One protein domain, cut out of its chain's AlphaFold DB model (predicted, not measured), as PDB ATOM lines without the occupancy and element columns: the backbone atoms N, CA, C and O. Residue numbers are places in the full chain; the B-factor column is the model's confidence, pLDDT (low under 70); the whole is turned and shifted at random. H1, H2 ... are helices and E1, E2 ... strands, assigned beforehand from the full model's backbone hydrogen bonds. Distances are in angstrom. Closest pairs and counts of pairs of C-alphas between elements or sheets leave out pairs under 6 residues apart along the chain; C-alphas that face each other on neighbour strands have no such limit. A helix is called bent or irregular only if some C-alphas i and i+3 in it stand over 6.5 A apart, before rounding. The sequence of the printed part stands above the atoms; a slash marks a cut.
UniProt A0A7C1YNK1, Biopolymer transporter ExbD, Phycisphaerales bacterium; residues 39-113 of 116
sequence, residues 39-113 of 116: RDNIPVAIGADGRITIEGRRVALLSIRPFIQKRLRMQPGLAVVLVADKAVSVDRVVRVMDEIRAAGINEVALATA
ATOM      1  N   ARG A  39       2.503 -45.566 -26.460       56.50
ATOM      2  CA  ARG A  39       1.610 -46.315 -25.586       56.50
ATOM      3  C   ARG A  39       0.323 -45.520 -25.574       56.50
ATOM      4  O   ARG A  39       0.253 -44.506 -24.880       56.50
ATOM      5  N   ASP A  40      -0.648 -45.982 -26.359       70.75
ATOM      6  CA  ASP A  40      -2.021 -45.517 -26.258       70.75
ATOM      7  C   ASP A  40      -2.388 -45.499 -24.776       70.75
ATOM      8  O   ASP A  40      -2.205 -46.469 -24.028       70.75
ATOM      9  N   ASN A  41      -2.798 -44.326 -24.327       80.00
ATOM     10  CA  ASN A  41      -3.076 -44.056 -22.940       80.00
ATOM     11  C   ASN A  41      -4.540 -43.676 -22.784       80.00
ATOM     12  O   ASN A  41      -5.142 -43.023 -23.631       80.00
ATOM     13  N   ILE A  42      -5.130 -44.116 -21.679       86.19
ATOM     14  CA  ILE A  42      -6.490 -43.733 -21.319       86.19
ATOM     15  C   ILE A  42      -6.384 -42.476 -20.450       86.19
ATOM     16  O   ILE A  42      -5.897 -42.580 -19.315       86.19
ATOM     17  N   PRO A  43      -6.817 -41.297 -20.934       88.19
ATOM     18  CA  PRO A  43      -6.883 -40.107 -20.106       88.19
ATOM     19  C   PRO A  43      -8.071 -40.230 -19.149       88.19
ATOM     20  O   PRO A  43      -9.230 -40.325 -19.567       88.19
ATOM     21  N   VAL A  44      -7.772 -40.219 -17.854       91.50
ATOM     22  CA  VAL A  44      -8.753 -40.129 -16.774       91.50
ATOM     23  C   VAL A  44      -8.582 -38.757 -16.145       91.50
ATOM     24  O   VAL A  44      -7.496 -38.448 -15.667       91.50
ATOM     25  N   ALA A  45      -9.619 -37.926 -16.139       91.25
ATOM     26  CA  ALA A  45      -9.547 -36.600 -15.539       91.25
ATOM     27  C   ALA A  45     -10.492 -36.460 -14.342       91.25
ATOM     28  O   ALA A  45     -11.580 -37.035 -14.320       91.25
ATOM     29  N   ILE A  46     -10.073 -35.682 -13.345       93.00
ATOM     30  CA  ILE A  46     -10.897 -35.268 -12.211       93.00
ATOM     31  C   ILE A  46     -10.977 -33.744 -12.225       93.00
ATOM     32  O   ILE A  46      -9.984 -33.065 -11.962       93.00
ATOM     33  N   GLY A  47     -12.156 -33.214 -12.551       88.06
ATOM     34  CA  GLY A  47     -12.401 -31.771 -12.566       88.06
ATOM     35  C   GLY A  47     -12.427 -31.165 -11.161       88.06
ATOM     36  O   GLY A  47     -12.555 -31.885 -10.171       88.06
ATOM     37  N   ALA A  48     -12.374 -29.833 -11.067       87.19
ATOM     38  CA  ALA A  48     -12.467 -29.101  -9.795       87.19
ATOM     39  C   ALA A  48     -13.777 -29.374  -9.024       87.19
ATOM     40  O   ALA A  48     -13.811 -29.328  -7.798       87.19
ATOM     41  N   ASP A  49     -14.853 -29.721  -9.736       85.94
ATOM     42  CA  ASP A  49     -16.130 -30.165  -9.160       85.94
ATOM     43  C   ASP A  49     -16.103 -31.628  -8.668       85.94
ATOM     44  O   ASP A  49     -17.094 -32.163  -8.160       85.94
ATOM     45  N   GLY A  50     -14.960 -32.295  -8.832       85.44
ATOM     46  CA  GLY A  50     -14.726 -33.678  -8.469       85.44
ATOM     47  C   GLY A  50     -15.427 -34.690  -9.368       85.44
ATOM     48  O   GLY A  50     -15.541 -35.861  -8.989       85.44
ATOM     49  N   ARG A  51     -15.925 -34.265 -10.534       90.94
ATOM     50  CA  ARG A  51     -16.453 -35.178 -11.547       90.94
ATOM     51  C   ARG A  51     -15.304 -35.878 -12.245       90.94
ATOM     52  O   ARG A  51     -14.302 -35.261 -12.590       90.94
ATOM     53  N   ILE A  52     -15.496 -37.172 -12.467       92.06
ATOM     54  CA  ILE A  52     -14.516 -38.020 -13.128       92.06
ATOM     55  C   ILE A  52     -14.939 -38.176 -14.583       92.06
ATOM     56  O   ILE A  52     -16.107 -38.464 -14.872       92.06
ATOM     57  N   THR A  53     -14.002 -37.969 -15.498       90.12
ATOM     58  CA  THR A  53     -14.204 -38.172 -16.928       90.12
ATOM     59  C   THR A  53     -13.161 -39.134 -17.477       90.12
ATOM     60  O   THR A  53     -12.016 -39.156 -17.036       90.12
ATOM     61  N   ILE A  54     -13.572 -39.959 -18.434       90.38
ATOM     62  CA  ILE A  54     -12.685 -40.823 -19.209       90.38
ATOM     63  C   ILE A  54     -12.977 -40.555 -20.678       90.38
ATOM     64  O   ILE A  54     -14.140 -40.609 -21.078       90.38
ATOM     65  N   GLU A  55     -11.948 -40.223 -21.465       83.69
ATOM     66  CA  GLU A  55     -12.098 -39.889 -22.897       83.69
ATOM     67  C   GLU A  55     -13.201 -38.828 -23.140       83.69
ATOM     68  O   GLU A  55     -14.046 -38.952 -24.026       83.69
ATOM     69  N   GLY A  56     -13.263 -37.807 -22.276       81.25
ATOM     70  CA  GLY A  56     -14.259 -36.729 -22.354       81.25
ATOM     71  C   GLY A  56     -15.674 -37.099 -21.888       81.25
ATOM     72  O   GLY A  56     -16.550 -36.236 -21.852       81.25
ATOM     73  N   ARG A  57     -15.930 -38.348 -21.480       85.25
ATOM     74  CA  ARG A  57     -17.240 -38.793 -20.982       85.25
ATOM     75  C   ARG A  57     -17.252 -38.865 -19.469       85.25
ATOM     76  O   ARG A  57     -16.360 -39.447 -18.862       85.25
ATOM     77  N   ARG A  58     -18.301 -38.325 -18.849       91.38
ATOM     78  CA  ARG A  58     -18.491 -38.421 -17.400       91.38
ATOM     79  C   ARG A  58     -18.771 -39.863 -16.989       91.38
ATOM     80  O   ARG A  58     -19.667 -40.501 -17.535       91.38
ATOM     81  N   VAL A  59     -18.044 -40.334 -15.982       92.50
ATOM     82  CA  VAL A  59     -18.196 -41.674 -15.413       92.50
ATOM     83  C   VAL A  59     -18.322 -41.607 -13.893       92.50
ATOM     84  O   VAL A  59     -17.861 -40.664 -13.247       92.50
ATOM     85  N   ALA A  60     -18.967 -42.613 -13.308       93.81
ATOM     86  CA  ALA A  60     -18.932 -42.822 -11.867       93.81
ATOM     87  C   ALA A  60     -17.628 -43.531 -11.469       93.81
ATOM     88  O   ALA A  60     -17.065 -44.282 -12.262       93.81
ATOM     89  N   LEU A  61     -17.193 -43.350 -10.218       92.12
ATOM     90  CA  LEU A  61     -15.991 -43.995  -9.669       92.12
ATOM     91  C   LEU A  61     -16.006 -45.522  -9.877       92.12
ATOM     92  O   LEU A  61     -15.063 -46.090 -10.410       92.12
ATOM     93  N   LEU A  62     -17.134 -46.164  -9.564       92.50
ATOM     94  CA  LEU A  62     -17.330 -47.612  -9.717       92.50
ATOM     95  C   LEU A  62     -17.303 -48.088 -11.180       92.50
ATOM     96  O   LEU A  62     -17.153 -49.276 -11.452       92.50
ATOM     97  N   SER A  63     -17.475 -47.175 -12.141       93.56
ATOM     98  CA  SER A  63     -17.451 -47.488 -13.571       93.56
ATOM     99  C   SER A  63     -16.042 -47.446 -14.165       93.56
ATOM    100  O   SER A  63     -15.855 -47.914 -15.288       93.56
ATOM    101  N   ILE A  64     -15.051 -46.927 -13.434       93.25
ATOM    102  CA  ILE A  64     -13.667 -46.795 -13.910       93.25
ATOM    103  C   ILE A  64     -13.057 -48.171 -14.165       93.25
ATOM    104  O   ILE A  64     -12.615 -48.462 -15.275       93.25
ATOM    105  N   ARG A  65     -13.102 -49.052 -13.164       93.62
ATOM    106  CA  ARG A  65     -12.555 -50.405 -13.261       93.62
ATOM    107  C   ARG A  65     -13.123 -51.220 -14.432       93.62
ATOM    108  O   ARG A  65     -12.325 -51.691 -15.245       93.62
ATOM    109  N   PRO A  66     -14.454 -51.386 -14.591       94.31
ATOM    110  CA  PRO A  66     -14.995 -52.155 -15.711       94.31
ATOM    111  C   PRO A  66     -14.703 -51.506 -17.072       94.31
ATOM    112  O   PRO A  66     -14.520 -52.227 -18.058       94.31
ATOM    113  N   PHE A  67     -14.609 -50.172 -17.144       92.31
ATOM    114  CA  PHE A  67     -14.222 -49.469 -18.369       92.31
ATOM    115  C   PHE A  67     -12.781 -49.804 -18.773       92.31
ATOM    116  O   PHE A  67     -12.539 -50.242 -19.899       92.31
ATOM    117  N   ILE A  68     -11.836 -49.665 -17.841       91.69
ATOM    118  CA  ILE A  68     -10.413 -49.927 -18.089       91.69
ATOM    119  C   ILE A  68     -10.186 -51.402 -18.415       91.69
ATOM    120  O   ILE A  68      -9.517 -51.704 -19.399       91.69
ATOM    121  N   GLN A  69     -10.808 -52.329 -17.683       92.88
ATOM    122  CA  GLN A  69     -10.717 -53.763 -17.984       92.88
ATOM    123  C   GLN A  69     -11.219 -54.092 -19.394       92.88
ATOM    124  O   GLN A  69     -10.626 -54.912 -20.093       92.88
ATOM    125  N   LYS A  70     -12.309 -53.452 -19.839       91.88
ATOM    126  CA  LYS A  70     -12.811 -53.628 -21.206       91.88
ATOM    127  C   LYS A  70     -11.802 -53.119 -22.236       91.88
ATOM    128  O   LYS A  70     -11.583 -53.807 -23.229       91.88
ATOM    129  N   ARG A  71     -11.191 -51.952 -22.008       89.38
ATOM    130  CA  ARG A  71     -10.172 -51.389 -22.910       89.38
ATOM    131  C   ARG A  71      -8.915 -52.258 -22.951       89.38
ATOM    132  O   ARG A  71      -8.465 -52.578 -24.044       89.38
ATOM    133  N   LEU A  72      -8.442 -52.733 -21.801       87.62
ATOM    134  CA  LEU A  72      -7.256 -53.584 -21.691       87.62
ATOM    135  C   LEU A  72      -7.416 -54.929 -22.421       87.62
ATOM    136  O   LEU A  72      -6.457 -55.435 -22.993       87.62
ATOM    137  N   ARG A  73      -8.632 -55.494 -22.455       89.31
ATOM    138  CA  ARG A  73      -8.927 -56.697 -23.257       89.31
ATOM    139  C   ARG A  73      -8.857 -56.457 -24.764       89.31
ATOM    140  O   ARG A  73      -8.543 -57.385 -25.498       89.31
ATOM    141  N   MET A  74      -9.200 -55.254 -25.223       87.06
ATOM    142  CA  MET A  74      -9.135 -54.903 -26.646       87.06
ATOM    143  C   MET A  74      -7.710 -54.541 -27.065       87.06
ATOM    144  O   MET A  74      -7.311 -54.839 -28.185       87.06
ATOM    145  N   GLN A  75      -6.955 -53.911 -26.167       83.88
ATOM    146  CA  GLN A  75      -5.600 -53.454 -26.427       83.88
ATOM    147  C   GLN A  75      -4.730 -53.709 -25.186       83.88
ATOM    148  O   GLN A  75      -4.765 -52.942 -24.220       83.88
ATOM    149  N   PRO A  76      -3.978 -54.820 -25.172       81.00
ATOM    150  CA  PRO A  76      -3.026 -55.106 -24.109       81.00
ATOM    151  C   PRO A  76      -1.908 -54.055 -24.078       81.00
ATOM    152  O   PRO A  76      -1.465 -53.584 -25.122       81.00
ATOM    153  N   GLY A  77      -1.426 -53.703 -22.884       78.31
ATOM    154  CA  GLY A  77      -0.309 -52.760 -22.722       78.31
ATOM    155  C   GLY A  77      -0.692 -51.275 -22.687       78.31
ATOM    156  O   GLY A  77       0.200 -50.426 -22.710       78.31
ATOM    157  N   LEU A  78      -1.990 -50.955 -22.594       82.00
ATOM    158  CA  LEU A  78      -2.460 -49.588 -22.355       82.00
ATOM    159  C   LEU A  78      -1.894 -49.029 -21.043       82.00
ATOM    160  O   LEU A  78      -1.863 -49.717 -20.021       82.00
ATOM    161  N   ALA A  79      -1.504 -47.758 -21.070       85.00
ATOM    162  CA  ALA A  79      -1.162 -46.993 -19.874       85.00
ATOM    163  C   ALA A  79      -2.340 -46.100 -19.455       85.00
ATOM    164  O   ALA A  79      -3.225 -45.796 -20.257       85.00
ATOM    165  N   VAL A  80      -2.367 -45.647 -18.201       88.06
ATOM    166  CA  VAL A  80      -3.372 -44.679 -17.735       88.06
ATOM    167  C   VAL A  80      -2.681 -43.405 -17.278       88.06
ATOM    168  O   VAL A  80      -1.718 -43.450 -16.511       88.06
ATOM    169  N   VAL A  81      -3.199 -42.268 -17.738       89.75
ATOM    170  CA  VAL A  81      -2.787 -40.944 -17.271       89.75
ATOM    171  C   VAL A  81      -3.943 -40.353 -16.479       89.75
ATOM    172  O   VAL A  81      -5.025 -40.135 -17.023       89.75
ATOM    173  N   LEU A  82      -3.716 -40.115 -15.190       90.94
ATOM    174  CA  LEU A  82      -4.664 -39.471 -14.295       90.94
ATOM    175  C   LEU A  82      -4.343 -37.979 -14.205       90.94
ATOM    176  O   LEU A  82      -3.302 -37.607 -13.675       90.94
ATOM    177  N   VAL A  83      -5.240 -37.129 -14.688       90.00
ATOM    178  CA  VAL A  83      -5.139 -35.670 -14.594       90.00
ATOM    179  C   VAL A  83      -6.108 -35.185 -13.522       90.00
ATOM    180  O   VAL A  83      -7.316 -35.311 -13.678       90.00
ATOM    181  N   ALA A  84      -5.612 -34.622 -12.427       90.50
ATOM    182  CA  ALA A  84      -6.468 -34.071 -11.377       90.50
ATOM    183  C   ALA A  84      -6.320 -32.550 -11.282       90.50
ATOM    184  O   ALA A  84      -5.216 -32.014 -11.386       90.50
ATOM    185  N   ASP A  85      -7.428 -31.846 -11.065       89.75
ATOM    186  CA  ASP A  85      -7.390 -30.436 -10.685       89.75
ATOM    187  C   ASP A  85      -6.806 -30.271  -9.267       89.75
ATOM    188  O   ASP A  85      -7.007 -31.117  -8.392       89.75
ATOM    189  N   LYS A  86      -6.093 -29.166  -9.019       86.75
ATOM    190  CA  LYS A  86      -5.488 -28.850  -7.712       86.75
ATOM    191  C   LYS A  86      -6.508 -28.737  -6.578       86.75
ATOM    192  O   LYS A  86      -6.144 -28.935  -5.423       86.75
ATOM    193  N   ALA A  87      -7.753 -28.388  -6.889       88.50
ATOM    194  CA  ALA A  87      -8.829 -28.276  -5.912       88.50
ATOM    195  C   ALA A  87      -9.367 -29.642  -5.447       88.50
ATOM    196  O   ALA A  87     -10.106 -29.713  -4.464       88.50
ATOM    197  N   VAL A  88      -9.020 -30.733  -6.139       90.19
ATOM    198  CA  VAL A  88      -9.496 -32.078  -5.806       90.19
ATOM    199  C   VAL A  88      -8.784 -32.593  -4.560       90.19
ATOM    200  O   VAL A  88      -7.564 -32.506  -4.427       90.19
ATOM    201  N   SER A  89      -9.550 -33.188  -3.642       91.56
ATOM    202  CA  SER A  89      -8.978 -33.820  -2.457       91.56
ATOM    203  C   SER A  89      -8.085 -35.002  -2.833       91.56
ATOM    204  O   SER A  89      -8.431 -35.828  -3.681       91.56
ATOM    205  N   VAL A  90      -6.958 -35.137  -2.131       90.44
ATOM    206  CA  VAL A  90      -6.026 -36.259  -2.329       90.44
ATOM    207  C   VAL A  90      -6.733 -37.608  -2.154       90.44
ATOM    208  O   VAL A  90      -6.519 -38.504  -2.961       90.44
ATOM    209  N   ASP A  91      -7.649 -37.735  -1.185       92.69
ATOM    210  CA  ASP A  91      -8.469 -38.945  -0.988       92.69
ATOM    211  C   ASP A  91      -9.215 -39.359  -2.267       92.69
ATOM    212  O   ASP A  91      -9.216 -40.527  -2.648       92.69
ATOM    213  N   ARG A  92      -9.801 -38.400  -2.992       91.75
ATOM    214  CA  ARG A  92     -10.519 -38.691  -4.237       91.75
ATOM    215  C   ARG A  92      -9.570 -39.128  -5.352       91.75
ATOM    216  O   ARG A  92      -9.921 -40.036  -6.103       91.75
ATOM    217  N   VAL A  93      -8.384 -38.526  -5.447       92.12
ATOM    218  CA  VAL A  93      -7.345 -38.943  -6.404       92.12
ATOM    219  C   VAL A  93      -6.893 -40.375  -6.114       92.12
ATOM    220  O   VAL A  93      -6.849 -41.198  -7.026       92.12
ATOM    221  N   VAL A  94      -6.628 -40.693  -4.844       92.75
ATOM    222  CA  VAL A  94      -6.197 -42.028  -4.405       92.75
ATOM    223  C   VAL A  94      -7.259 -43.076  -4.719       92.75
ATOM    224  O   VAL A  94      -6.940 -44.079  -5.346       92.75
ATOM    225  N   ARG A  95      -8.539 -42.817  -4.419       94.44
ATOM    226  CA  ARG A  95      -9.628 -43.749  -4.766       94.44
ATOM    227  C   ARG A  95      -9.708 -44.038  -6.262       94.44
ATOM    228  O   ARG A  95      -9.959 -45.170  -6.660       94.44
ATOM    229  N   VAL A  96      -9.507 -43.023  -7.105       94.06
ATOM    230  CA  VAL A  96      -9.476 -43.214  -8.561       94.06
ATOM    231  C   VAL A  96      -8.260 -44.048  -8.972       94.06
ATOM    232  O   VAL A  96      -8.402 -44.963  -9.780       94.06
ATOM    233  N   MET A  97      -7.084 -43.784  -8.395       92.25
ATOM    234  CA  MET A  97      -5.889 -44.604  -8.622       92.25
ATOM    235  C   MET A  97      -6.086 -46.061  -8.202       92.25
ATOM    236  O   MET A  97      -5.632 -46.956  -8.915       92.25
ATOM    237  N   ASP A  98      -6.764 -46.311  -7.085       93.88
ATOM    238  CA  ASP A  98      -7.033 -47.661  -6.594       93.88
ATOM    239  C   ASP A  98      -7.928 -48.436  -7.565       93.88
ATOM    240  O   ASP A  98      -7.618 -49.577  -7.905       93.88
ATOM    241  N   GLU A  99      -8.976 -47.804  -8.104       94.94
ATOM    242  CA  GLU A  99      -9.830 -48.408  -9.139       94.94
ATOM    243  C   GLU A  99      -9.059 -48.708 -10.434       94.94
ATOM    244  O   GLU A  99      -9.262 -49.753 -11.058       94.94
ATOM    245  N   ILE A 100      -8.139 -47.820 -10.831       92.62
ATOM    246  CA  ILE A 100      -7.266 -48.025 -11.996       92.62
ATOM    247  C   ILE A 100      -6.329 -49.222 -11.767       92.62
ATOM    248  O   ILE A 100      -6.212 -50.095 -12.629       92.62
ATOM    249  N   ARG A 101      -5.696 -49.311 -10.593       90.94
ATOM    250  CA  ARG A 101      -4.802 -50.425 -10.236       90.94
ATOM    251  C   ARG A 101      -5.558 -51.744 -10.120       90.94
ATOM    252  O   ARG A 101      -5.119 -52.756 -10.662       90.94
ATOM    253  N   ALA A 102      -6.743 -51.733  -9.512       92.06
ATOM    254  CA  ALA A 102      -7.627 -52.895  -9.411       92.06
ATOM    255  C   ALA A 102      -8.157 -53.384 -10.777       92.06
ATOM    256  O   ALA A 102      -8.687 -54.500 -10.884       92.06
ATOM    257  N   ALA A 103      -8.035 -52.568 -11.830       91.25
ATOM    258  CA  ALA A 103      -8.332 -52.948 -13.205       91.25
ATOM    259  C   ALA A 103      -7.184 -53.711 -13.898       91.25
ATOM    260  O   ALA A 103      -7.413 -54.269 -14.969       91.25
ATOM    261  N   GLY A 104      -5.992 -53.776 -13.289       88.56
ATOM    262  CA  GLY A 104      -4.814 -54.466 -13.830       88.56
ATOM    263  C   GLY A 104      -3.777 -53.547 -14.484       88.56
ATOM    264  O   GLY A 104      -2.895 -54.036 -15.186       88.56
ATOM    265  N   ILE A 105      -3.872 -52.229 -14.279       86.38
ATOM    266  CA  ILE A 105      -2.875 -51.258 -14.747       86.38
ATOM    267  C   ILE A 105      -1.840 -51.035 -13.640       86.38
ATOM    268  O   ILE A 105      -2.165 -50.513 -12.574       86.38
ATOM    269  N   ASN A 106      -0.585 -51.397 -13.904       78.44
ATOM    270  CA  ASN A 106       0.507 -51.243 -12.934       78.44
ATOM    271  C   ASN A 106       1.170 -49.859 -13.005       78.44
ATOM    272  O   ASN A 106       1.592 -49.317 -11.985       78.44
ATOM    273  N   GLU A 107       1.238 -49.274 -14.204       76.50
ATOM    274  CA  GLU A 107       1.845 -47.965 -14.448       76.50
ATOM    275  C   GLU A 107       0.754 -46.905 -14.626       76.50
ATOM    276  O   GLU A 107       0.060 -46.865 -15.643       76.50
ATOM    277  N   VAL A 108       0.607 -46.043 -13.617       83.50
ATOM    278  CA  VAL A 108      -0.296 -44.886 -13.651       83.50
ATOM    279  C   VAL A 108       0.543 -43.621 -13.562       83.50
ATOM    280  O   VAL A 108       1.251 -43.418 -12.574       83.50
ATOM    281  N   ALA A 109       0.457 -42.764 -14.576       85.31
ATOM    282  CA  ALA A 109       1.064 -41.441 -14.533       85.31
ATOM    283  C   ALA A 109       0.078 -40.456 -13.893       85.31
ATOM    284  O   ALA A 109      -1.063 -40.358 -14.338       85.31
ATOM    285  N   LEU A 110       0.508 -39.732 -12.857       84.75
ATOM    286  CA  LEU A 110      -0.286 -38.672 -12.235       84.75
ATOM    287  C   LEU A 110       0.170 -37.313 -12.759       84.75
ATOM    288  O   LEU A 110       1.355 -36.984 -12.742       84.75
ATOM    289  N   ALA A 111      -0.800 -36.519 -13.172       85.25
ATOM    290  CA  ALA A 111      -0.642 -35.181 -13.682       85.25
ATOM    291  C   ALA A 111      -1.589 -34.230 -12.953       85.25
ATOM    292  O   ALA A 111      -2.662 -34.615 -12.485       85.25
ATOM    293  N   THR A 112      -1.204 -32.963 -12.883       84.44
ATOM    294  CA  THR A 112      -2.071 -31.901 -12.374       84.44
ATOM    295  C   THR A 112      -2.518 -31.037 -13.542       84.44
ATOM    296  O   THR A 112      -1.678 -30.647 -14.351       84.44
ATOM    297  N   ALA A 113      -3.812 -30.724 -13.633       73.25
ATOM    298  CA  ALA A 113      -4.285 -29.743 -14.604       73.25
ATOM    299  C   ALA A 113      -3.655 -28.381 -14.265       73.25
ATOM    300  O   ALA A 113      -3.847 -27.847 -13.166       73.25
TER     301      ALA A 113
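What this domain is: This is residues 39 to 113 of the 116 residues of the protein "Biopolymer transporter ExbD" of Phycisphaerales bacterium (UniProt A0A7C1YNK1). One twisted sheet of five strands has two helices, H1 and H2, side by side over one of its faces, and no named helix over the other face. The helices run along the strands, H2 over E1 and E4 in the sheet's middle and H1 over E2 toward the E3 edge. The 75 printed residues hold two named helices and five named strands, in the order E1 E2 E3 H1 E4 H2 E5 along the chain. The sheet is mixed, with the order E3 E2 E1 E4 E5, and the class is mixed, helices and strands. The whole is compact, with a radius of gyration of the C-alphas of 11.2 A, and elongated, with spans of 33 by 20 by 20 A.

Where its parts are: In the sheet, E1 is residues 41 to 46, 15.9 A long, and begins at C-alpha 41 at (-3.076, -44.056, -22.940). E4 is residues 79 to 84, 16.4 A, and E5 is residues 108 to 112, 13.2 A, ending at C-alpha 112 at (-2.071, -31.901, -12.374). E2 is residues 52 to 54, 6.9 A, and E3 is residues 57 to 59, 6.3 A. H1 is residues 61 to 74, 21.3 A, with C-alpha 61 at (-15.991, -43.995, -9.669); it is irregular, but only just, as C-alphas 62 and 65 are 6.6 A apart. H2 is residues 90 to 102, 18.2 A.

How they stand to each other: E1 and E4 are parallel at 19 degrees, with N 46 and O 83 2.8 A apart, within hydrogen-bond range. E4 and E5 are parallel at 25 degrees, with N 82 and O 109 at 2.8 A. E4, H2 and E5 form a strand-helix-strand unit, two parallel neighbour strands with a helix between them in the chain, and its crossover is right-handed. E1 and E2 are a hairpin, antiparallel at 161 degrees, with N 45 and O 53 at 2.8 A. E2 and E3 meet only at a point, where the C-alphas of Thr 53 and Arg 58, which face each other, are 4.3 A apart. E3 and E5 are the edge strands, and they are apart. H2 is on the sheet at a height over the sheet of 9.4 A; its line and that of E4 stand at 14 degrees on the local plane, and the closest C-alphas of the two, Ala 84 and Val 93, are 7.0 A apart. H1 is on the same face at a height of 7.7 A, at 11 degrees to E2 on the local plane; their closest C-alphas, Ile 52 and Leu 61, are 7.1 A apart. H1 and H2 touch, the closest C-alphas being those of Arg 65 and Glu 99 at 5.3 A, and run the same way at a shallow tilt of 34 degrees, only just short of steep. In H2 every O i to N i+4 pair is within hydrogen-bond range; in H1 8 of 10 are.

The domain as a whole: The C-alphas farthest apart are those of Met 74 and Ala 87, 33.7 A. The sheet is strongly twisted, but only just, with C-alphas up to 4.2 A off its best plane. The printed part has no cut, and its six links between named elements are tight. The mean pLDDT of the printed part is 88.1, and residue 39 alone is under 70.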